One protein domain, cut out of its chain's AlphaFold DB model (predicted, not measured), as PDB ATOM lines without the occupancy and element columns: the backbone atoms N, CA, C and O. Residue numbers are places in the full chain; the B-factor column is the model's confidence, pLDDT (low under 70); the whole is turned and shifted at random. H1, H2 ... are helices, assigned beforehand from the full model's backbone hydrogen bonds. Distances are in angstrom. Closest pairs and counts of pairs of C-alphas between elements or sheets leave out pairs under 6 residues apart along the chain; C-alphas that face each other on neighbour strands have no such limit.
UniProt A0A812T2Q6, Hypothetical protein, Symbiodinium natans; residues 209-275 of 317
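What this domain is: This is residues 209 to 275 of the 317 residues of the protein "Hypothetical protein" of Symbiodinium natans (UniProt A0A812T2Q6). The longest helix, H4, crosses H1 at a steep tilt beside a small triangle of three helices, H1, H2 and H3, and its far end sticks out with residues 270 to 275. In the triangle the chain folds back twice, from H1 to H2 and from H2 to H3. The printed part has 67 residues with four named helices in the order H1, H2, H3, H4 and no named strand; the class is all helix. It is compact, with a radius of gyration of the C-alphas of 11.7 A, and the C-alphas span 35 by 26 by 21 A.

Where its parts are: H4, residues 258 to 274, is 24.3 A long from first to last C-alpha; C-alpha 258 is at (77.370, 49.789, 60.342) and C-alpha 274 at (75.472, 40.576, 82.730). H1, residues 209 to 224, is 22.4 A long and begins at C-alpha 209, at (91.688, 41.512, 78.301). H2, residues 229 to 242, is 20.3 A long. H3, residues 244 to 253, is 14.6 A long.

How they stand to each other: H4 touches H1 with residues 262 to 265 alone, and H1 touches H4 with residues 215 to 222 alone; the closest C-alphas, those of Leu 265 and Gln 219, are 7.2 A apart. Their lines stand at a steep tilt of 48 degrees, and they run opposite ways. H1 and H2 form a helical hairpin with a shallow tilt of 21 degrees; H1 touches H2 with residues 218 to 222 alone, and the closest C-alphas, those of Val 221 and Lys 232, are 6.6 A apart. H2 and H3 form a second helical hairpin, with a shallow tilt of 34.6 degrees, only just short of steep; H2 touches H3 with residues 236 to 241 alone, and the closest C-alphas, those of Ala 240 and Arg 247, are 4.6 A apart. The helix packing is mostly aligned, but only just: 2 of these 3 touching pairs are at a shallow tilt. H1 and H3 are close but not clearly touching, with the closest C-alphas, those of Tyr 214 and Met 246, 7.0 A apart. H3 and H4 are also close but not clearly touching, with the C-alphas of Leu 253 and Val 261 closest at 6.4 A. H2 and H4 are apart. In H1, H2 and H3 every O i to N i+4 pair is within hydrogen-bond range; in H4, 12 of 13 are.

The domain as a whole: The two C-alphas farthest apart, those of Glu 230 and Ala 275, are 35.6 A apart. The printed part has no cut, and its three links, H1 to H2, H2 to H3 and H3 to H4, are tight. Residues 270 to 275, of which 270 to 274 belong to H4, stand free. The mean pLDDT of the printed part is 89.8 and that of H4 is 79; no printed residue is under 70.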
ATOM      1  N   ALA A 209      91.800  40.125  77.850       95.50
ATOM      2  CA  ALA A 209      91.688  41.512  78.301       95.50
ATOM      3  C   ALA A 209      92.088  42.518  77.207       95.50
ATOM      4  O   ALA A 209      91.322  43.425  76.900       95.50
ATOM      5  N   ALA A 210      93.225  42.306  76.534       96.00
ATOM      6  CA  ALA A 210      93.653  43.162  75.425       96.00
ATOM      7  C   ALA A 210      92.638  43.151  74.270       96.00
ATOM      8  O   ALA A 210      92.288  44.194  73.722       96.00
ATOM      9  N   ARG A 211      92.084  41.978  73.927       95.81
ATOM     10  CA  ARG A 211      91.027  41.875  72.907       95.81
ATOM     11  C   ARG A 211      89.769  42.654  73.282       95.81
ATOM     12  O   ARG A 211      89.126  43.196  72.387       95.81
ATOM     13  N   GLN A 212      89.419  42.696  74.562       94.56
ATOM     14  CA  GLN A 212      88.275  43.456  75.060       94.56
ATOM     15  C   GLN A 212      88.540  44.965  75.004       94.56
ATOM     16  O   GLN A 212      87.701  45.700  74.490       94.56
ATOM     17  N   GLN A 213      89.728  45.411  75.423       96.44
ATOM     18  CA  GLN A 213      90.149  46.812  75.305       96.44
ATOM     19  C   GLN A 213      90.069  47.294  73.857       96.44
ATOM     20  O   GLN A 213      89.491  48.338  73.584       96.44
ATOM     21  N   TYR A 214      90.551  46.487  72.910       96.38
ATOM     22  CA  TYR A 214      90.466  46.810  71.490       96.38
ATOM     23  C   TYR A 214      89.027  47.005  70.994       96.38
ATOM     24  O   TYR A 214      88.752  47.962  70.271       96.38
ATOM     25  N   LYS A 215      88.093  46.145  71.416       94.56
ATOM     26  CA  LYS A 215      86.669  46.310  71.087       94.56
ATOM     27  C   LYS A 215      86.098  47.601  71.674       94.56
ATOM     28  O   LYS A 215      85.427  48.332  70.958       94.56
ATOM     29  N   GLN A 216      86.407  47.899  72.936       95.88
ATOM     30  CA  GLN A 216      85.957  49.122  73.607       95.88
ATOM     31  C   GLN A 216      86.513  50.381  72.934       95.88
ATOM     32  O   GLN A 216      85.784  51.350  72.758       95.88
ATOM     33  N   THR A 217      87.786  50.379  72.526       96.88
ATOM     34  CA  THR A 217      88.389  51.500  71.792       96.88
ATOM     35  C   THR A 217      87.679  51.738  70.464       96.88
ATOM     36  O   THR A 217      87.356  52.879  70.151       96.88
ATOM     37  N   ILE A 218      87.399  50.674  69.702       96.00
ATOM     38  CA  ILE A 218      86.642  50.787  68.451       96.00
ATOM     39  C   ILE A 218      85.250  51.350  68.744       96.00
ATOM     40  O   ILE A 218      84.871  52.347  68.146       96.00
ATOM     41  N   GLN A 219      84.521  50.774  69.700       94.94
ATOM     42  CA  GLN A 219      83.175  51.218  70.062       94.94
ATOM     43  C   GLN A 219      83.126  52.708  70.435       94.94
ATOM     44  O   GLN A 219      82.294  53.435  69.904       94.94
ATOM     45  N   LYS A 220      84.065  53.186  71.261       96.12
ATOM     46  CA  LYS A 220      84.161  54.610  71.624       96.12
ATOM     47  C   LYS A 220      84.321  55.513  70.402       96.12
ATOM     48  O   LYS A 220      83.681  56.553  70.340       96.12
ATOM     49  N   VAL A 221      85.118  55.108  69.409       96.62
ATOM     50  CA  VAL A 221      85.257  55.868  68.153       96.62
ATOM     51  C   VAL A 221      83.963  55.866  67.339       96.62
ATOM     52  O   VAL A 221      83.630  56.876  66.724       96.62
ATOM     53  N   TYR A 222      83.202  54.771  67.333       94.56
ATOM     54  CA  TYR A 222      81.891  54.758  66.674       94.56
ATOM     55  C   TYR A 222      80.894  55.698  67.362       94.56
ATOM     56  O   TYR A 222      80.152  56.394  66.675       94.56
ATOM     57  N   GLU A 223      80.889  55.733  68.695       94.25
ATOM     58  CA  GLU A 223      80.002  56.593  69.485       94.25
ATOM     59  C   GLU A 223      80.383  58.077  69.366       94.25
ATOM     60  O   GLU A 223      79.519  58.912  69.114       94.25
ATOM     61  N   GLU A 224      81.673  58.409  69.480       97.12
ATOM     62  CA  GLU A 224      82.182  59.788  69.416       97.12
ATOM     63  C   GLU A 224      81.980  60.425  68.034       97.12
ATOM     64  O   GLU A 224      81.665  61.611  67.930       97.12
ATOM     65  N   TYR A 225      82.137  59.645  66.961       96.94
ATOM     66  CA  TYR A 225      82.051  60.137  65.584       96.94
ATOM     67  C   TYR A 225      80.770  59.705  64.864       96.94
ATOM     68  O   TYR A 225      80.754  59.655  63.631       96.94
ATOM     69  N   LYS A 226      79.688  59.424  65.605       94.44
ATOM     70  CA  LYS A 226      78.396  58.996  65.043       94.44
ATOM     71  C   LYS A 226      77.861  59.961  63.976       94.44
ATOM     72  O   LYS A 226      77.365  59.514  62.949       94.44
ATOM     73  N   ASP A 227      78.041  61.265  64.180       96.19
ATOM     74  CA  ASP A 227      77.517  62.308  63.286       96.19
ATOM     75  C   ASP A 227      78.468  62.671  62.129       96.19
ATOM     76  O   ASP A 227      78.107  63.437  61.239       96.19
ATOM     77  N   ASN A 228      79.707  62.161  62.136       97.31
ATOM     78  CA  ASN A 228      80.758  62.568  61.200       97.31
ATOM     79  C   ASN A 228      81.472  61.346  60.589       97.31
ATOM     80  O   ASN A 228      82.570  60.985  61.039       97.31
ATOM     81  N   PRO A 229      80.910  60.732  59.528       93.44
ATOM     82  CA  PRO A 229      81.419  59.478  58.963       93.44
ATOM     83  C   PRO A 229      82.846  59.595  58.402       93.44
ATOM     84  O   PRO A 229      83.639  58.660  58.509       93.44
ATOM     85  N   GLU A 230      83.231  60.759  57.870       94.88
ATOM     86  CA  GLU A 230      84.595  60.986  57.373       94.88
ATOM     87  C   GLU A 230      85.638  60.973  58.502       94.88
ATOM     88  O   GLU A 230      86.689  60.333  58.390       94.88
ATOM     89  N   ARG A 231      85.337  61.646  59.623       96.94
ATOM     90  CA  ARG A 231      86.221  61.669  60.800       96.94
ATOM     91  C   ARG A 231      86.305  60.290  61.443       96.94
ATOM     92  O   ARG A 231      87.405  59.863  61.790       96.94
ATOM     93  N   LYS A 232      85.176  59.578  61.512       95.69
ATOM     94  CA  LYS A 232      85.098  58.184  61.958       95.69
ATOM     95  C   LYS A 232      86.032  57.287  61.148       95.69
ATOM     96  O   LYS A 232      86.887  56.623  61.730       95.69
ATOM     97  N   LYS A 233      85.939  57.308  59.811       94.81
ATOM     98  CA  LYS A 233      86.795  56.498  58.926       94.81
ATOM     99  C   LYS A 233      88.281  56.769  59.173       94.81
ATOM    100  O   LYS A 233      89.048  55.831  59.376       94.81
ATOM    101  N   LYS A 234      88.668  58.047  59.241       96.88
ATOM    102  CA  LYS A 234      90.055  58.460  59.508       96.88
ATOM    103  C   LYS A 234      90.546  58.027  60.896       96.88
ATOM    104  O   LYS A 234      91.709  57.665  61.054       96.88
ATOM    105  N   ALA A 235      89.684  58.062  61.913       97.25
ATOM    106  CA  ALA A 235      90.020  57.594  63.256       97.25
ATOM    107  C   ALA A 235      90.214  56.068  63.298       97.25
ATOM    108  O   ALA A 235      91.180  55.585  63.890       97.25
ATOM    109  N   LEU A 236      89.345  55.312  62.622       96.06
ATOM    110  CA  LEU A 236      89.465  53.857  62.519       96.06
ATOM    111  C   LEU A 236      90.724  53.434  61.753       96.06
ATOM    112  O   LEU A 236      91.376  52.476  62.157       96.06
ATOM    113  N   GLU A 237      91.101  54.160  60.701       96.25
ATOM    114  CA  GLU A 237      92.337  53.921  59.945       96.25
ATOM    115  C   GLU A 237      93.584  54.046  60.836       96.25
ATOM    116  O   GLU A 237      94.386  53.115  60.906       96.25
ATOM    117  N   LYS A 238      93.676  55.114  61.640       97.38
ATOM    118  CA  LYS A 238      94.761  55.294  62.627       97.38
ATOM    119  C   LYS A 238      94.813  54.174  63.671       97.38
ATOM    120  O   LYS A 238      95.882  53.703  64.064       97.38
ATOM    121  N   ILE A 239      93.650  53.715  64.132       96.56
ATOM    122  CA  ILE A 239      93.561  52.572  65.050       96.56
ATOM    123  C   ILE A 239      94.070  51.290  64.376       96.56
ATOM    124  O   ILE A 239      94.752  50.478  65.006       96.56
ATOM    125  N   ALA A 240      93.757  51.107  63.096       96.12
ATOM    126  CA  ALA A 240      94.209  49.973  62.306       96.12
ATOM    127  C   ALA A 240      95.746  49.964  62.175       96.12
ATOM    128  O   ALA A 240      96.375  48.917  62.317       96.12
ATOM    129  N   GLU A 241      96.374  51.123  61.985       96.62
ATOM    130  CA  GLU A 241      97.839  51.249  61.928       96.62
ATOM    131  C   GLU A 241      98.525  50.806  63.228       96.62
ATOM    132  O   GLU A 241      99.605  50.218  63.187       96.62
ATOM    133  N   THR A 242      97.868  51.000  64.378       95.31
ATOM    134  CA  THR A 242      98.449  50.713  65.699       95.31
ATOM    135  C   THR A 242      98.696  49.216  65.923       95.31
ATOM    136  O   THR A 242      99.662  48.842  66.585       95.31
ATOM    137  N   SER A 243      97.836  48.323  65.404       93.94
ATOM    138  CA  SER A 243      98.060  46.880  65.569       93.94
ATOM    139  C   SER A 243      97.494  46.003  64.439       93.94
ATOM    140  O   SER A 243      96.413  46.250  63.898       93.94
ATOM    141  N   PRO A 244      98.172  44.889  64.088       93.00
ATOM    142  CA  PRO A 244      97.683  43.944  63.080       93.00
ATOM    143  C   PRO A 244      96.372  43.248  63.486       93.00
ATOM    144  O   PRO A 244      95.586  42.844  62.622       93.00
ATOM    145  N   TYR A 245      96.112  43.121  64.791       93.81
ATOM    146  CA  TYR A 245      94.849  42.594  65.300       93.81
ATOM    147  C   TYR A 245      93.695  43.579  65.062       93.81
ATOM    148  O   TYR A 245      92.644  43.150  64.589       93.81
ATOM    149  N   MET A 246      93.908  44.885  65.286       95.00
ATOM    150  CA  MET A 246      92.907  45.920  64.991       95.00
ATOM    151  C   MET A 246      92.520  45.930  63.511       95.00
ATOM    152  O   MET A 246      91.334  45.927  63.200       95.00
ATOM    153  N   ARG A 247      93.494  45.822  62.593       94.81
ATOM    154  CA  ARG A 247      93.209  45.672  61.147       94.81
ATOM    155  C   ARG A 247      92.302  44.487  60.851       94.81
ATOM    156  O   ARG A 247      91.359  44.604  60.076       94.81
ATOM    157  N   SER A 248      92.594  43.344  61.468       93.25
ATOM    158  CA  SER A 248      91.822  42.115  61.258       93.25
ATOM    159  C   SER A 248      90.402  42.237  61.819       93.25
ATOM    160  O   SER A 248      89.463  41.774  61.179       93.25
ATOM    161  N   LEU A 249      90.238  42.886  62.980       93.56
ATOM    162  CA  LEU A 249      88.925  43.192  63.549       93.56
ATOM    163  C   LEU A 249      88.119  44.110  62.629       93.56
ATOM    164  O   LEU A 249      87.002  43.757  62.272       93.56
ATOM    165  N   LEU A 250      88.690  45.241  62.208       94.44
ATOM    166  CA  LEU A 250      88.007  46.213  61.350       94.44
ATOM    167  C   LEU A 250      87.631  45.616  59.989       94.44
ATOM    168  O   LEU A 250      86.533  45.866  59.501       94.44
ATOM    169  N   LYS A 251      88.483  44.754  59.414       92.44
ATOM    170  CA  LYS A 251      88.167  44.033  58.171       92.44
ATOM    171  C   LYS A 251      86.930  43.139  58.312       92.44
ATOM    172  O   LYS A 251      86.141  43.061  57.384       92.44
ATOM    173  N   GLY A 252      86.747  42.492  59.465       89.81
ATOM    174  CA  GLY A 252      85.554  41.684  59.737       89.81
ATOM    175  C   GLY A 252      84.287  42.502  60.015       89.81
ATOM    176  O   GLY A 252      83.196  41.932  60.012       89.81
ATOM    177  N   LEU A 253      84.425  43.807  60.278       87.06
ATOM    178  CA  LEU A 253      83.309  44.726  60.507       87.06
ATOM    179  C   LEU A 253      82.852  45.427  59.220       87.06
ATOM    180  O   LEU A 253      81.659  45.622  59.049       87.06
ATOM    181  N   GLY A 254      83.772  45.768  58.310       76.50
ATOM    182  CA  GLY A 254      83.478  46.580  57.119       76.50
ATOM    183  C   GLY A 254      82.609  45.924  56.036       76.50
ATOM    184  O   GLY A 254      82.212  46.608  55.103       76.50
ATOM    185  N   GLU A 255      82.314  44.626  56.139       75.38
ATOM    186  CA  GLU A 255      81.396  43.927  55.219       75.38
ATOM    187  C   GLU A 255      79.937  43.933  55.706       75.38
ATOM    188  O   GLU A 255      79.061  43.427  55.010       75.38
ATOM    189  N   LYS A 256      79.662  44.471  56.901       75.62
ATOM    190  CA  LYS A 256      78.322  44.489  57.503       75.62
ATOM    191  C   LYS A 256      77.828  45.918  57.649       75.62
ATOM    192  O   LYS A 256      78.626  46.814  57.922       75.62
ATOM    193  N   ASP A 257      76.519  46.103  57.506       75.12
ATOM    194  CA  ASP A 257      75.861  47.384  57.752       75.12
ATOM    195  C   ASP A 257      76.286  47.928  59.125       75.12
ATOM    196  O   ASP A 257      76.277  47.206  60.130       75.12
ATOM    197  N   GLU A 258      76.719  49.192  59.166       71.69
ATOM    198  CA  GLU A 258      77.370  49.789  60.342       71.69
ATOM    199  C   GLU A 258      76.504  49.705  61.613       71.69
ATOM    200  O   GLU A 258      77.031  49.569  62.724       71.69
ATOM    201  N   ASP A 259      75.180  49.735  61.447       71.19
ATOM    202  CA  ASP A 259      74.207  49.621  62.533       71.19
ATOM    203  C   ASP A 259      74.164  48.206  63.138       71.19
ATOM    204  O   ASP A 259      74.066  48.049  64.359       71.19
ATOM    205  N   GLU A 260      74.326  47.156  62.323       83.25
ATOM    206  CA  GLU A 260      74.393  45.772  62.811       83.25
ATOM    207  C   GLU A 260      75.679  45.539  63.621       83.25
ATOM    208  O   GLU A 260      75.699  44.804  64.616       83.25
ATOM    209  N   VAL A 261      76.767  46.197  63.214       75.62
ATOM    210  CA  VAL A 261      78.064  46.128  63.892       75.62
ATOM    211  C   VAL A 261      77.994  46.729  65.294       75.62
ATOM    212  O   VAL A 261      78.447  46.092  66.248       75.62
ATOM    213  N   LEU A 262      77.412  47.922  65.433       74.31
ATOM    214  CA  LEU A 262      77.208  48.578  66.729       74.31
ATOM    215  C   LEU A 262      76.333  47.725  67.656       74.31
ATOM    216  O   LEU A 262      76.705  47.512  68.811       74.31
ATOM    217  N   ALA A 263      75.238  47.163  67.137       81.56
ATOM    218  CA  ALA A 263      74.357  46.285  67.906       81.56
ATOM    219  C   ALA A 263      75.090  45.031  68.419       81.56
ATOM    220  O   ALA A 263      74.989  44.688  69.597       81.56
ATOM    221  N   ARG A 264      75.892  44.374  67.570       82.56
ATOM    222  CA  ARG A 264      76.673  43.183  67.957       82.56
ATOM    223  C   ARG A 264      77.797  43.490  68.944       82.56
ATOM    224  O   ARG A 264      78.070  42.673  69.825       82.56
ATOM    225  N   LEU A 265      78.478  44.627  68.795       79.06
ATOM    226  CA  LEU A 265      79.525  45.039  69.735       79.06
ATOM    227  C   LEU A 265      78.930  45.408  71.098       79.06
ATOM    228  O   LEU A 265      79.475  44.972  72.111       79.06
ATOM    229  N   GLY A 266      77.798  46.118  71.112       75.62
ATOM    230  CA  GLY A 266      77.064  46.454  72.332       75.62
ATOM    231  C   GLY A 266      76.604  45.209  73.089       75.62
ATOM    232  O   GLY A 266      76.953  45.047  74.256       75.62
ATOM    233  N   GLN A 267      75.941  44.275  72.398       85.12
ATOM    234  CA  GLN A 267      75.493  43.008  72.992       85.12
ATOM    235  C   GLN A 267      76.653  42.203  73.585       85.12
ATOM    236  O   GLN A 267      76.524  41.679  74.681       85.12
ATOM    237  N   ALA A 268      77.811  42.143  72.920       77.81
ATOM    238  CA  ALA A 268      78.953  41.386  73.433       77.81
ATOM    239  C   ALA A 268      79.567  41.987  74.712       77.81
ATOM    240  O   ALA A 268      80.130  41.249  75.519       77.81
ATOM    241  N   VAL A 269      79.517  43.312  74.879       79.00
ATOM    242  CA  VAL A 269      80.008  43.984  76.093       79.00
ATOM    243  C   VAL A 269      78.984  43.856  77.220       79.00
ATOM    244  O   VAL A 269      79.363  43.556  78.351       79.00
ATOM    245  N   GLU A 270      77.701  44.035  76.907       84.06
ATOM    246  CA  GLU A 270      76.609  43.931  77.873       84.06
ATOM    247  C   GLU A 270      76.417  42.492  78.369       84.06
ATOM    248  O   GLU A 270      76.347  42.277  79.575       84.06
ATOM    249  N   GLU A 271      76.454  41.496  77.478       87.25
ATOM    250  CA  GLU A 271      76.357  40.076  77.833       87.25
ATOM    251  C   GLU A 271      77.497  39.659  78.774       87.25
ATOM    252  O   GLU A 271      77.266  38.940  79.744       87.25
ATOM    253  N   GLU A 272      78.715  40.169  78.559       78.88
ATOM    254  CA  GLU A 272      79.861  39.892  79.432       78.88
ATOM    255  C   GLU A 272      79.749  40.593  80.800       78.88
ATOM    256  O   GLU A 272      80.211  40.047  81.802       78.88
ATOM    257  N   LEU A 273      79.104  41.763  80.867       80.50
ATOM    258  CA  LEU A 273      78.783  42.458  82.121       80.50
ATOM    259  C   LEU A 273      77.629  41.789  82.881       80.50
ATOM    260  O   LEU A 273      77.644  41.766  84.112       80.50
ATOM    261  N   SER A 274      76.646  41.245  82.160       83.81
ATOM    262  CA  SER A 274      75.472  40.576  82.730       83.81
ATOM    263  C   SER A 274      75.688  39.092  83.022       83.81
ATOM    264  O   SER A 274      74.862  38.484  83.703       83.81
ATOM    265  N   ALA A 275      76.776  38.496  82.516       82.19
ATOM    266  CA  ALA A 275      77.075  37.089  82.730       82.19
ATOM    267  C   ALA A 275      77.108  36.805  84.243       82.19
ATOM    268  O   ALA A 275      77.873  37.452  84.971       82.19
TER     269      ALA A 275